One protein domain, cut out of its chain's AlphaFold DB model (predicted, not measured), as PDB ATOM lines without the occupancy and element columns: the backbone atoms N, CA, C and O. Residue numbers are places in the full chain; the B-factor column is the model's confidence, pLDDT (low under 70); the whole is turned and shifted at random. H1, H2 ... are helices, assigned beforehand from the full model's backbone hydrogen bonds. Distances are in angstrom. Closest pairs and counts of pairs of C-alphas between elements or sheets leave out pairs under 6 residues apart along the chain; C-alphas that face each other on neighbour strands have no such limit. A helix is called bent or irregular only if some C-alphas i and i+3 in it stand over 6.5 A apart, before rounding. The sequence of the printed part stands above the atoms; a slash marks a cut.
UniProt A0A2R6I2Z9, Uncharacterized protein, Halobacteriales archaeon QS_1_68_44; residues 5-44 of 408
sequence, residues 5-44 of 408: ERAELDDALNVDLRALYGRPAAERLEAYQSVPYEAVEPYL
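This is residues 5 to 44 of the 408 residues of an uncharacterized protein of Halobacteriales archaeon QS_1_68_44 (UniProt A0A2R6I2Z9). The chain makes one long, narrow loop: from H1 it goes out through a long unnamed stretch, residues 10 to 24, turns, and comes back through H2 and then H3. H1 and H3 meet at one end of the long axis, and residues 21 to 27, of which 25 to 27 belong to H2, stick out free at the other. The printed part has 40 residues with three named helices, in the order H1, H2, H3, and no named strand; the class is all helix, with 21 of the 40 residues in named helices. It is only just compact, close to loose, with a radius of gyration of the C-alphas of 10.4 A, and its outline is elongated, with spans of 28 by 17 by 15 A.

The longest helix by residues is H2, residues 25 to 33, and it touches no helix. H3, residues 37 to 43, follows it after a tight link of 3 residues, yet H2 and H3 are apart, with no C-alpha of the one within 8 A of the other. H1, residues 5 to 9, is also apart from H2. H1 and H3 only just touch, with 3 pairs of C-alphas within 8 A. Their closest C-alphas are those of Glu 5 and Tyr 43, 5.7 A apart, and the two helix centres are 10.6 A apart. H3 is irregular: C-alphas 39 and 42 are 7.2 A apart. In H1 and H2 every O i to N i+4 pair is within hydrogen-bond range; in H3 1 of 3 such pairs is, beside 2 of 4 O i to N i+3 pairs.

H2 runs from Ala 25 to Gln 33, 12.2 A from first to last C-alpha, with C-alpha 25 at (67.133, 8.108, 100.202) and C-alpha 33 at (55.231, 7.302, 97.636). H3 runs from Tyr 37 to Tyr 43, 10.4 A from first to last C-alpha, and ends with C-alpha 43 at (51.626, 17.612, 85.622). H1 runs from Glu 5 to Leu 9, 6.1 A from first to last C-alpha, and begins with C-alpha 5 at (54.360, 22.043, 87.839).

The two C-alphas farthest apart are those of Pro 24 and Pro 42, at 28.0 A, while the C-alphas of the first and last printed residues, Glu 5 and Leu 44, are 8.0 A apart. The link from H1 to H2 is long, with 15 residues, and its C-alphas lie 5 to 15 A from the mean of all C-alphas. The printed part has no cut. The mean pLDDT of the printed part is 87.7, and no printed residue is under 70.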
ATOM      1  N   GLU A   5      54.833  23.284  87.218       88.25
ATOM      2  CA  GLU A   5      54.360  22.043  87.839       88.25
ATOM      3  C   GLU A   5      54.448  22.121  89.362       88.25
ATOM      4  O   GLU A   5      53.564  21.663  90.073       88.25
ATOM      5  N   ARG A   6      55.506  22.753  89.881       85.12
ATOM      6  CA  ARG A   6      55.651  22.951  91.322       85.12
ATOM      7  C   ARG A   6      54.630  23.942  91.868       85.12
ATOM      8  O   ARG A   6      54.157  23.722  92.970       85.12
ATOM      9  N   ALA A   7      54.347  25.028  91.153       86.00
ATOM     10  CA  ALA A   7      53.373  26.023  91.597       86.00
ATOM     11  C   ALA A   7      51.966  25.427  91.682       86.00
ATOM     12  O   ALA A   7      51.264  25.678  92.652       86.00
ATOM     13  N   GLU A   8      51.597  24.608  90.699       86.44
ATOM     14  CA  GLU A   8      50.302  23.929  90.661       86.44
ATOM     15  C   GLU A   8      50.175  22.848  91.746       86.44
ATOM     16  O   GLU A   8      49.107  22.654  92.321       86.44
ATOM     17  N   LEU A   9      51.278  22.164  92.061       85.44
ATOM     18  CA  LEU A   9      51.305  21.096  93.060       85.44
ATOM     19  C   LEU A   9      51.501  21.582  94.506       85.44
ATOM     20  O   LEU A   9      51.210  20.816  95.422       85.44
ATOM     21  N   ASP A  10      52.000  22.802  94.742       77.44
ATOM     22  CA  ASP A  10      52.427  23.264  96.080       77.44
ATOM     23  C   ASP A  10      51.292  23.161  97.120       77.44
ATOM     24  O   ASP A  10      51.544  22.771  98.259       77.44
ATOM     25  N   ASP A  11      50.041  23.413  96.711       71.62
ATOM     26  CA  ASP A  11      48.853  23.316  97.576       71.62
ATOM     27  C   ASP A  11      48.264  21.890  97.666       71.62
ATOM     28  O   ASP A  11      47.543  21.569  98.614       71.62
ATOM     29  N   ALA A  12      48.563  21.018  96.694       72.75
ATOM     30  CA  ALA A  12      48.031  19.654  96.603       72.75
ATOM     31  C   ALA A  12      48.936  18.602  97.273       72.75
ATOM     32  O   ALA A  12      48.479  17.515  97.644       72.75
ATOM     33  N   LEU A  13      50.227  18.903  97.437       79.81
ATOM     34  CA  LEU A  13      51.197  17.989  98.029       79.81
ATOM     35  C   LEU A  13      51.149  18.053  99.558       79.81
ATOM     36  O   LEU A  13      51.631  18.994 100.182       79.81
ATOM     37  N   ASN A  14      50.685  16.978 100.193       79.44
ATOM     38  CA  ASN A  14      50.750  16.816 101.652       79.44
ATOM     39  C   ASN A  14      52.164  16.419 102.146       79.44
ATOM     40  O   ASN A  14      52.320  15.581 103.034       79.44
ATOM     41  N   VAL A  15      53.213  16.972 101.526       84.38
ATOM     42  CA  VAL A  15      54.619  16.641 101.786       84.38
ATOM     43  C   VAL A  15      55.463  17.912 101.762       84.38
ATOM     44  O   VAL A  15      55.519  18.618 100.758       84.38
ATOM     45  N   ASP A  16      56.209  18.172 102.839       85.62
ATOM     46  CA  ASP A  16      57.181  19.269 102.867       85.62
ATOM     47  C   ASP A  16      58.441  18.894 102.071       85.62
ATOM     48  O   ASP A  16      59.418  18.349 102.598       85.62
ATOM     49  N   LEU A  17      58.431  19.225 100.777       84.44
ATOM     50  CA  LEU A  17      59.557  18.998  99.872       84.44
ATOM     51  C   LEU A  17      60.857  19.651 100.365       84.44
ATOM     52  O   LEU A  17      61.941  19.135 100.086       84.44
ATOM     53  N   ARG A  18      60.782  20.779 101.088       86.31
ATOM     54  CA  ARG A  18      61.971  21.462 101.613       86.31
ATOM     55  C   ARG A  18      62.587  20.658 102.758       86.31
ATOM     56  O   ARG A  18      63.807  20.508 102.783       86.31
ATOM     57  N   ALA A  19      61.769  20.110 103.654       88.12
ATOM     58  CA  ALA A  19      62.227  19.294 104.781       88.12
ATOM     59  C   ALA A  19      62.784  17.917 104.378       88.12
ATOM     60  O   ALA A  19      63.441  17.264 105.195       88.12
ATOM     61  N   LEU A  20      62.532  17.462 103.145       89.94
ATOM     62  CA  LEU A  20      63.098  16.224 102.599       89.94
ATOM     63  C   LEU A  20      64.535  16.382 102.079       89.94
ATOM     64  O   LEU A  20      65.242  15.380 101.931       89.94
ATOM     65  N   TYR A  21      64.999  17.608 101.811       89.56
ATOM     66  CA  TYR A  21      66.392  17.827 101.420       89.56
ATOM     67  C   TYR A  21      67.342  17.411 102.550       89.56
ATOM     68  O   TYR A  21      67.183  17.814 103.699       89.56
ATOM     69  N   GLY A  22      68.350  16.602 102.214       88.81
ATOM     70  CA  GLY A  22      69.345  16.100 103.171       88.81
ATOM     71  C   GLY A  22      68.925  14.854 103.959       88.81
ATOM     72  O   GLY A  22      69.752  14.313 104.688       88.81
ATOM     73  N   ARG A  23      67.689  14.361 103.794       94.12
ATOM     74  CA  ARG A  23      67.257  13.085 104.387       94.12
ATOM     75  C   ARG A  23      67.814  11.870 103.631       94.12
ATOM     76  O   ARG A  23      68.108  11.983 102.434       94.12
ATOM     77  N   PRO A  24      67.922  10.697 104.287       96.44
ATOM     78  CA  PRO A  24      68.276   9.443 103.623       96.44
ATOM     79  C   PRO A  24      67.353   9.121 102.439       96.44
ATOM     80  O   PRO A  24      66.164   9.437 102.457       96.44
ATOM     81  N   ALA A  25      67.885   8.443 101.416       95.12
ATOM     82  CA  ALA A  25      67.133   8.108 100.202       95.12
ATOM     83  C   ALA A  25      65.847   7.306 100.483       95.12
ATOM     84  O   ALA A  25      64.836   7.550  99.835       95.12
ATOM     85  N   ALA A  26      65.874   6.408 101.475       95.94
ATOM     86  CA  ALA A  26      64.712   5.615 101.877       95.94
ATOM     87  C   ALA A  26      63.569   6.484 102.434       95.94
ATOM     88  O   ALA A  26      62.440   6.358 101.975       95.94
ATOM     89  N   GLU A  27      63.868   7.421 103.342       93.38
ATOM     90  CA  GLU A  27      62.863   8.340 103.906       93.38
ATOM     91  C   GLU A  27      62.286   9.281 102.842       93.38
ATOM     92  O   GLU A  27      61.102   9.614 102.861       93.38
ATOM     93  N   ARG A  28      63.123   9.715 101.891       93.56
ATOM     94  CA  ARG A  28      62.664  10.516 100.751       93.56
ATOM     95  C   ARG A  28      61.707   9.720  99.869       93.56
ATOM     96  O   ARG A  28      60.666  10.247  99.501       93.56
ATOM     97  N   LEU A  29      62.056   8.474  99.546       93.00
ATOM     98  CA  LEU A  29      61.228   7.595  98.723       93.00
ATOM     99  C   LEU A  29      59.878   7.303  99.387       93.00
ATOM    100  O   LEU A  29      58.857   7.421  98.722       93.00
ATOM    101  N   GLU A  30      59.869   6.979 100.682       92.88
ATOM    102  CA  GLU A  30      58.640   6.749 101.452       92.88
ATOM    103  C   GLU A  30      57.721   7.977 101.419       92.88
ATOM    104  O   GLU A  30      56.535   7.863 101.115       92.88
ATOM    105  N   ALA A  31      58.279   9.173 101.642       91.19
ATOM    106  CA  ALA A  31      57.509  10.407 101.560       91.19
ATOM    107  C   ALA A  31      56.967  10.660 100.142       91.19
ATOM    108  O   ALA A  31      55.803  11.022 100.000       91.19
ATOM    109  N   TYR A  32      57.759  10.434  99.088       89.94
ATOM    110  CA  TYR A  32      57.284  10.575  97.706       89.94
ATOM    111  C   TYR A  32      56.172   9.573  97.363       89.94
ATOM    112  O   TYR A  32      55.212   9.950  96.704       89.94
ATOM    113  N   GLN A  33      56.258   8.332  97.850       90.75
ATOM    114  CA  GLN A  33      55.231   7.302  97.636       90.75
ATOM    115  C   GLN A  33      53.925   7.565  98.400       90.75
ATOM    116  O   GLN A  33      52.899   6.985  98.059       90.75
ATOM    117  N   SER A  34      53.943   8.431  99.419       90.19
ATOM    118  CA  SER A  34      52.723   8.851 100.125       90.19
ATOM    119  C   SER A  34      51.840   9.811  99.317       90.19
ATOM    120  O   SER A  34      50.673   9.997  99.661       90.19
ATOM    121  N   VAL A  35      52.378  10.412  98.250       89.50
ATOM    122  CA  VAL A  35      51.627  11.280  97.341       89.50
ATOM    123  C   VAL A  35      50.846  10.405  96.352       89.50
ATOM    124  O   VAL A  35      51.473   9.609  95.650       89.50
ATOM    125  N   PRO A  36      49.508  10.537  96.262       89.38
ATOM    126  CA  PRO A  36      48.716   9.817  95.266       89.38
ATOM    127  C   PRO A  36      49.187  10.133  93.845       89.38
ATOM    128  O   PRO A  36      49.437  11.295  93.518       89.38
ATOM    129  N   TYR A  37      49.291   9.111  92.996       88.31
ATOM    130  CA  TYR A  37      49.764   9.285  91.621       88.31
ATOM    131  C   TYR A  37      48.840  10.212  90.823       88.31
ATOM    132  O   TYR A  37      49.316  11.081  90.098       88.31
ATOM    133  N   GLU A  38      47.532  10.117  91.049       89.31
ATOM    134  CA  GLU A  38      46.500  10.929  90.400       89.31
ATOM    135  C   GLU A  38      46.671  12.432  90.680       89.31
ATOM    136  O   GLU A  38      46.209  13.266  89.904       89.31
ATOM    137  N   ALA A  39      47.342  12.800  91.779       87.75
ATOM    138  CA  ALA A  39      47.629  14.195  92.097       87.75
ATOM    139  C   ALA A  39      48.779  14.765  91.253       87.75
ATOM    140  O   ALA A  39      48.806  15.966  90.997       87.75
ATOM    141  N   VAL A  40      49.732  13.927  90.830       88.25
ATOM    142  CA  VAL A  40      50.907  14.350  90.048       88.25
ATOM    143  C   VAL A  40      50.769  14.071  88.556       88.25
ATOM    144  O   VAL A  40      51.370  14.792  87.765       88.25
ATOM    145  N   GLU A  41      49.971  13.071  88.172       87.62
ATOM    146  CA  GLU A  41      49.779  12.606  86.795       87.62
ATOM    147  C   GLU A  41      49.490  13.736  85.786       87.62
ATOM    148  O   GLU A  41      50.210  13.794  84.788       87.62
ATOM    149  N   PRO A  42      48.576  14.700  86.039       87.75
ATOM    150  CA  PRO A  42      48.284  15.781  85.086       87.75
ATOM    151  C   PRO A  42      49.456  16.736  84.821       87.75
ATOM    152  O   PRO A  42      49.422  17.528  83.882       87.75
ATOM    153  N   TYR A  43      50.478  16.710  85.679       86.75
ATOM    154  CA  TYR A  43      51.626  17.612  85.622       86.75
ATOM    155  C   TYR A  43      52.906  16.920  85.150       86.75
ATOM    156  O   TYR A  43      53.922  17.601  84.960       86.75
ATOM    157  N   LEU A  44      52.877  15.596  84.963       85.88
ATOM    158  CA  LEU A  44      54.012  14.850  84.436       85.88
ATOM    159  C   LEU A  44      54.314  15.279  82.991       85.88
ATOM    160  O   LEU A  44      53.410  15.678  82.259       85.88
TER     161      LEU A  44